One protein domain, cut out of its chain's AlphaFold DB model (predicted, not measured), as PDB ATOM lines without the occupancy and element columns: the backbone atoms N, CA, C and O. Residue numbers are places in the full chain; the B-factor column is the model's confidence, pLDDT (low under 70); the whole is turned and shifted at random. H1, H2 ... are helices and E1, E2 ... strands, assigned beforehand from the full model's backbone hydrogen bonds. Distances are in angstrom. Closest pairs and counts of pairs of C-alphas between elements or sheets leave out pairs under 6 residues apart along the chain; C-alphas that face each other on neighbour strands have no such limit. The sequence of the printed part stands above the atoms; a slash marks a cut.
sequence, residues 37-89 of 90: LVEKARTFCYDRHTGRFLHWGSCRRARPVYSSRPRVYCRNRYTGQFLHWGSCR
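Overview. This is residues 37 to 89 of the 90 residues of an uncharacterized protein of Enterovirga rhinocerotis (UniProt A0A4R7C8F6). The model is one small, strongly twisted sheet made of two hairpins side by side, E1 with E2 and E4 with E5, with short E3 added along the E5 edge. A short helix, H1, only grazes the sheet, and residues 62 to 71 loop out between E3 and E4. The printed part has 53 residues, in the order H1, E1, E2, E3, E4, E5; the antiparallel sheet runs E2, E1, E4, E5, E3. The class is mostly strand, and the whole is compact, with a radius of gyration of the C-alphas of 10.4 A and spans of 31 by 25 by 17 A.

Arrangement. H1, residues 37 to 41, grazes the sheet with residues 39 to 41; 0 of 1 O i to N i+4 pairs and 1 of 2 O i to N i+3 pairs are within hydrogen-bond range. E1, residues 43 to 47, and E2, residues 53 to 56, form a hairpin at 153 degrees, with N 54 and O 45 2.9 A apart. E4, residues 72 to 76, is antiparallel to E1 at 147 degrees; N 44 and O 75 are 2.9 A apart. E5, residues 82 to 88, forms a hairpin with E4, with N 83 and O 74 2.8 A apart. E5 is staggered: residues 82 to 86 pair with E4, and 86 to 88 with edge strand E3, residues 59 to 61, where N 60 and O 87 are 3.0 A apart.

Along the chain. H1 begins at C-alpha 37 (-11.462, 7.740, 22.626). E1 spans 13.3 A, E4 13.5 A and E5 14.5 A from first to last C-alpha. E5 ends at C-alpha 88 (-0.972, 13.670, 12.690).

Size, cuts and confidence. The C-alphas of Tyr 66 and Tyr 78, the two farthest apart, are 32.0 A apart. The printed part has no cut, and no link is long. Residues 37 to 41, 64 to 69 and 89 have pLDDT under 70.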
ATOM      1  N   LEU A  37     -12.257   8.920  22.979       55.25
ATOM      2  CA  LEU A  37     -11.462   7.740  22.626       55.25
ATOM      3  C   LEU A  37     -11.919   7.127  21.297       55.25
ATOM      4  O   LEU A  37     -11.100   6.661  20.506       55.25
ATOM      5  N   VAL A  38     -13.220   7.189  21.031       54.22
ATOM      6  CA  VAL A  38     -13.853   6.663  19.828       54.22
ATOM      7  C   VAL A  38     -13.615   7.599  18.636       54.22
ATOM      8  O   VAL A  38     -13.326   7.118  17.544       54.22
ATOM      9  N   GLU A  39     -13.590   8.922  18.835       59.25
ATOM     10  CA  GLU A  39     -13.201   9.880  17.781       59.25
ATOM     11  C   GLU A  39     -11.784   9.632  17.238       59.25
ATOM     12  O   GLU A  39     -11.550   9.713  16.028       59.25
ATOM     13  N   LYS A  40     -10.831   9.273  18.113       58.28
ATOM     14  CA  LYS A  40      -9.431   9.007  17.728       58.28
ATOM     15  C   LYS A  40      -9.275   7.774  16.840       58.28
ATOM     16  O   LYS A  40      -8.393   7.759  15.987       58.28
ATOM     17  N   ALA A  41     -10.121   6.758  17.020       59.72
ATOM     18  CA  ALA A  41     -10.139   5.560  16.177       59.72
ATOM     19  C   ALA A  41     -10.867   5.784  14.834       59.72
ATOM     20  O   ALA A  41     -10.805   4.948  13.932       59.72
ATOM     21  N   ARG A  42     -11.568   6.917  14.694       70.50
ATOM     22  CA  ARG A  42     -12.452   7.235  13.565       70.50
ATOM     23  C   ARG A  42     -11.946   8.384  12.692       70.50
ATOM     24  O   ARG A  42     -12.694   8.861  11.842       70.50
ATOM     25  N   THR A  43     -10.707   8.840  12.875       75.56
ATOM     26  CA  THR A  43     -10.138   9.965  12.117       75.56
ATOM     27  C   THR A  43      -9.121   9.523  11.064       75.56
ATOM     28  O   THR A  43      -8.263   8.673  11.307       75.56
ATOM     29  N   PHE A  44      -9.207  10.134   9.881       84.25
ATOM     30  CA  PHE A  44      -8.233  10.013   8.794       84.25
ATOM     31  C   PHE A  44      -7.446  11.295   8.653       84.25
ATOM     32  O   PHE A  44      -8.031  12.379   8.657       84.25
ATOM     33  N   CYS A  45      -6.140  11.161   8.452       87.25
ATOM     34  CA  CYS A  45      -5.289  12.284   8.109       87.25
ATOM     35  C   CYS A  45      -5.082  12.335   6.596       87.25
ATOM     36  O   CYS A  45      -4.718  11.337   5.972       87.25
ATOM     37  N   TYR A  46      -5.289  13.516   6.030       88.88
ATOM     38  CA  TYR A  46      -5.083  13.809   4.620       88.88
ATOM     39  C   TYR A  46      -4.091  14.950   4.464       88.88
ATOM     40  O   TYR A  46      -4.084  15.900   5.248       88.88
ATOM     41  N   ASP A  47      -3.265  14.866   3.433       86.62
ATOM     42  CA  ASP A  47      -2.338  15.926   3.078       86.62
ATOM     43  C   ASP A  47      -3.097  17.168   2.594       86.62
ATOM     44  O   ASP A  47      -3.977  17.082   1.737       86.62
ATOM     45  N   ARG A  48      -2.754  18.340   3.133       84.94
ATOM     46  CA  ARG A  48      -3.423  19.603   2.792       84.94
ATOM     47  C   ARG A  48      -3.257  20.002   1.328       84.94
ATOM     48  O   ARG A  48      -4.150  20.640   0.781       84.94
ATOM     49  N   HIS A  49      -2.103  19.724   0.738       85.31
ATOM     50  CA  HIS A  49      -1.733  20.240  -0.577       85.31
ATOM     51  C   HIS A  49      -2.219  19.328  -1.698       85.31
ATOM     52  O   HIS A  49      -2.642  19.803  -2.745       85.31
ATOM     53  N   THR A  50      -2.170  18.022  -1.462       87.12
ATOM     54  CA  THR A  50      -2.477  16.999  -2.464       87.12
ATOM     55  C   THR A  50      -3.822  16.321  -2.234       87.12
ATOM     56  O   THR A  50      -4.303  15.617  -3.116       87.12
ATOM     57  N   GLY A  51      -4.423  16.470  -1.048       86.62
ATOM     58  CA  GLY A  51      -5.653  15.767  -0.676       86.62
ATOM     59  C   GLY A  51      -5.481  14.251  -0.559       86.62
ATOM     60  O   GLY A  51      -6.472  13.526  -0.467       86.62
ATOM     61  N   ARG A  52      -4.241  13.740  -0.580       88.88
ATOM     62  CA  ARG A  52      -3.967  12.302  -0.499       88.88
ATOM     63  C   ARG A  52      -4.169  11.797   0.920       88.88
ATOM     64  O   ARG A  52      -3.800  12.457   1.891       88.88
ATOM     65  N   PHE A  53      -4.737  10.599   1.023       87.56
ATOM     66  CA  PHE A  53      -4.803   9.867   2.279       87.56
ATOM     67  C   PHE A  53      -3.385   9.575   2.782       87.56
ATOM     68  O   PHE A  53      -2.551   9.089   2.017       87.56
ATOM     69  N   LEU A  54      -3.123   9.878   4.053       86.94
ATOM     70  CA  LEU A  54      -1.831   9.628   4.687       86.94
ATOM     71  C   LEU A  54      -1.887   8.375   5.555       86.94
ATOM     72  O   LEU A  54      -1.196   7.402   5.275       86.94
ATOM     73  N   HIS A  55      -2.698   8.401   6.612       84.06
ATOM     74  CA  HIS A  55      -2.875   7.260   7.507       84.06
ATOM     75  C   HIS A  55      -4.116   7.412   8.397       84.06
ATOM     76  O   HIS A  55      -4.730   8.479   8.509       84.06
ATOM     77  N   TRP A  56      -4.449   6.306   9.058       81.88
ATOM     78  CA  TRP A  56      -5.458   6.207  10.108       81.88
ATOM     79  C   TRP A  56      -4.872   6.699  11.437       81.88
ATOM     80  O   TRP A  56      -3.690   6.468  11.702       81.88
ATOM     81  N   GLY A  57      -5.673   7.349  12.285       76.69
ATOM     82  CA  GLY A  57      -5.304   7.578  13.684       76.69
ATOM     83  C   GLY A  57      -5.623   8.964  14.229       76.69
ATOM     84  O   GLY A  57      -6.320   9.770  13.613       76.69
ATOM     85  N   SER A  58      -5.089   9.240  15.424       74.12
ATOM     86  CA  SER A  58      -5.398  10.461  16.164       74.12
ATOM     87  C   SER A  58      -4.851  11.690  15.447       74.12
ATOM     88  O   SER A  58      -3.643  11.900  15.330       74.12
ATOM     89  N   CYS A  59      -5.767  12.556  15.041       77.50
ATOM     90  CA  CYS A  59      -5.429  13.891  14.602       77.50
ATOM     91  C   CYS A  59      -5.562  14.879  15.757       77.50
ATOM     92  O   CYS A  59      -6.574  14.897  16.458       77.50
ATOM     93  N   ARG A  60      -4.554  15.734  15.956       78.38
ATOM     94  CA  ARG A  60      -4.678  16.862  16.882       78.38
ATOM     95  C   ARG A  60      -5.073  18.113  16.122       78.38
ATOM     96  O   ARG A  60      -4.428  18.465  15.135       78.38
ATOM     97  N   ARG A  61      -6.092  18.811  16.624       76.62
ATOM     98  CA  ARG A  61      -6.446  20.150  16.154       76.62
ATOM     99  C   ARG A  61      -5.247  21.077  16.337       76.62
ATOM    100  O   ARG A  61      -4.708  21.183  17.441       76.62
ATOM    101  N   ALA A  62      -4.828  21.731  15.259       74.25
ATOM    102  CA  ALA A  62      -3.798  22.753  15.348       74.25
ATOM    103  C   ALA A  62      -4.373  23.930  16.142       74.25
ATOM    104  O   ALA A  62      -5.445  24.441  15.810       74.25
ATOM    105  N   ARG A  63      -3.691  24.342  17.216       71.94
ATOM    106  CA  ARG A  63      -4.026  25.609  17.870       71.94
ATOM    107  C   ARG A  63      -3.592  26.749  16.941       71.94
ATOM    108  O   ARG A  63      -2.573  26.594  16.269       71.94
ATOM    109  N   PRO A  64      -4.329  27.869  16.899       61.84
ATOM    110  CA  PRO A  64      -3.934  29.053  16.150       61.84
ATOM    111  C   PRO A  64      -2.739  29.714  16.847       61.84
ATOM    112  O   PRO A  64      -2.861  30.723  17.526       61.84
ATOM    113  N   VAL A  65      -1.567  29.098  16.730       58.59
ATOM    114  CA  VAL A  65      -0.298  29.766  16.992       58.59
ATOM    115  C   VAL A  65       0.085  30.412  15.670       58.59
ATOM    116  O   VAL A  65       0.052  29.744  14.636       58.59
ATOM    117  N   TYR A  66       0.428  31.697  15.711       55.62
ATOM    118  CA  TYR A  66       0.650  32.624  14.587       55.62
ATOM    119  C   TYR A  66       1.540  32.110  13.425       55.62
ATOM    120  O   TYR A  66       1.639  32.763  12.392       55.62
ATOM    121  N   SER A  67       2.184  30.945  13.559       53.72
ATOM    122  CA  SER A  67       3.173  30.408  12.620       53.72
ATOM    123  C   SER A  67       2.917  28.967  12.136       53.72
ATOM    124  O   SER A  67       3.571  28.504  11.203       53.72
ATOM    125  N   SER A  68       1.948  28.222  12.683       58.62
ATOM    126  CA  SER A  68       1.749  26.824  12.264       58.62
ATOM    127  C   SER A  68       0.668  26.707  11.192       58.62
ATOM    128  O   SER A  68      -0.502  26.494  11.509       58.62
ATOM    129  N   ARG A  69       1.047  26.805   9.909       67.31
ATOM    130  CA  ARG A  69       0.181  26.330   8.817       67.31
ATOM    131  C   ARG A  69       0.046  24.806   8.946       67.31
ATOM    132  O   ARG A  69       1.043  24.100   8.785       67.31
ATOM    133  N   PRO A  70      -1.150  24.285   9.249       71.00
ATOM    134  CA  PRO A  70      -1.350  22.853   9.420       71.00
ATOM    135  C   PRO A  70      -1.072  22.140   8.094       71.00
ATOM    136  O   PRO A  70      -1.584  22.535   7.047       71.00
ATOM    137  N   ARG A  71      -0.221  21.111   8.136       82.06
ATOM    138  CA  ARG A  71       0.183  20.341   6.945       82.06
ATOM    139  C   ARG A  71      -0.865  19.314   6.525       82.06
ATOM    140  O   ARG A  71      -0.838  18.841   5.395       82.06
ATOM    141  N   VAL A  72      -1.787  18.982   7.425       85.69
ATOM    142  CA  VAL A  72      -2.817  17.969   7.201       85.69
ATOM    143  C   VAL A  72      -4.188  18.479   7.620       85.69
ATOM    144  O   VAL A  72      -4.315  19.357   8.483       85.69
ATOM    145  N   TYR A  73      -5.223  17.903   7.022       87.31
ATOM    146  CA  TYR A  73      -6.587  18.009   7.516       87.31
ATOM    147  C   TYR A  73      -7.140  16.650   7.879       87.31
ATOM    148  O   TYR A  73      -6.698  15.611   7.387       87.31
ATOM    149  N   CYS A  74      -8.122  16.686   8.766       86.75
ATOM    150  CA  CYS A  74      -8.644  15.492   9.386       86.75
ATOM    151  C   CYS A  74     -10.088  15.301   8.980       86.75
ATOM    152  O   CYS A  74     -10.868  16.255   8.965       86.75
ATOM    153  N   ARG A  75     -10.417  14.070   8.599       86.38
ATOM    154  CA  ARG A  75     -11.756  13.684   8.172       86.38
ATOM    155  C   ARG A  75     -12.312  12.585   9.051       86.38
ATOM    156  O   ARG A  75     -11.572  11.717   9.513       86.38
ATOM    157  N   ASN A  76     -13.621  12.621   9.241       83.25
ATOM    158  CA  ASN A  76     -14.350  11.531   9.860       83.25
ATOM    159  C   ASN A  76     -14.394  10.332   8.905       83.25
ATOM    160  O   ASN A  76     -14.684  10.486   7.719       83.25
ATOM    161  N   ARG A  77     -14.133   9.139   9.436       77.94
ATOM    162  CA  ARG A  77     -14.161   7.872   8.705       77.94
ATOM    163  C   ARG A  77     -15.500   7.566   8.047       77.94
ATOM    164  O   ARG A  77     -15.519   7.093   6.918       77.94
ATOM    165  N   TYR A  78     -16.589   7.753   8.777       77.25
ATOM    166  CA  TYR A  78     -17.910   7.286   8.364       77.25
ATOM    167  C   TYR A  78     -18.603   8.295   7.465       77.25
ATOM    168  O   TYR A  78     -19.202   7.922   6.466       77.25
ATOM    169  N   THR A  79     -18.493   9.577   7.808       80.50
ATOM    170  CA  THR A  79     -19.184  10.639   7.071       80.50
ATOM    171  C   THR A  79     -18.318  11.254   5.977       80.50
ATOM    172  O   THR A  79     -18.821  12.000   5.142       80.50
ATOM    173  N   GLY A  80     -17.002  11.014   5.989       79.50
ATOM    174  CA  GLY A  80     -16.061  11.687   5.094       79.50
ATOM    175  C   GLY A  80     -16.006  13.204   5.307       79.50
ATOM    176  O   GLY A  80     -15.431  13.927   4.492       79.50
ATOM    177  N   GLN A  81     -16.604  13.731   6.374       83.25
ATOM    178  CA  GLN A  81     -16.642  15.168   6.609       83.25
ATOM    179  C   GLN A  81     -15.289  15.669   7.088       83.25
ATOM    180  O   GLN A  81     -14.605  15.004   7.867       83.25
ATOM    181  N   PHE A  82     -14.906  16.855   6.619       85.06
ATOM    182  CA  PHE A  82     -13.799  17.596   7.202       85.06
ATOM    183  C   PHE A  82     -14.141  17.944   8.653       85.06
ATOM    184  O   PHE A  82     -15.215  18.467   8.931       85.06
ATOM    185  N   LEU A  83     -13.216  17.666   9.564       84.75
ATOM    186  CA  LEU A  83     -13.365  17.955  10.986       84.75
ATOM    187  C   LEU A  83     -12.603  19.222  11.354       84.75
ATOM    188  O   LEU A  83     -13.168  20.199  11.844       84.75
ATOM    189  N   HIS A  84     -11.294  19.211  11.121       84.31
ATOM    190  CA  HIS A  84     -10.437  20.357  11.382       84.31
ATOM    191  C   HIS A  84      -9.079  20.204  10.707       84.31
ATOM    192  O   HIS A  84      -8.613  19.106  10.387       84.31
ATOM    193  N   TRP A  85      -8.391  21.331  10.584       85.50
ATOM    194  CA  TRP A  85      -6.973  21.347  10.282       85.50
ATOM    195  C   TRP A  85      -6.146  20.898  11.487       85.50
ATOM    196  O   TRP A  85      -6.516  21.145  12.641       85.50
ATOM    197  N   GLY A  86      -5.021  20.234  11.243       84.69
ATOM    198  CA  GLY A  86      -4.271  19.649  12.339       84.69
ATOM    199  C   GLY A  86      -2.894  19.120  11.998       84.69
ATOM    200  O   GLY A  86      -2.277  19.477  10.993       84.69
ATOM    201  N   SER A  87      -2.429  18.262  12.896       81.00
ATOM    202  CA  SER A  87      -1.227  17.452  12.751       81.00
ATOM    203  C   SER A  87      -1.541  16.008  13.115       81.00
ATOM    204  O   SER A  87      -2.233  15.743  14.106       81.00
ATOM    205  N   CYS A  88      -0.971  15.082  12.356       77.25
ATOM    206  CA  CYS A  88      -0.972  13.670  12.690       77.25
ATOM    207  C   CYS A  88      -0.263  13.434  14.026       77.25
ATOM    208  O   CYS A  88       0.842  13.936  14.242       77.25
ATOM    209  N   ARG A  89      -0.864  12.638  14.909       69.06
ATOM    210  CA  ARG A  89      -0.149  11.999  16.011       69.06
ATOM    211  C   ARG A  89       0.210  10.599  15.505       69.06
ATOM    212  O   ARG A  89      -0.702   9.821  15.238       69.06
TER     213      ARG A  89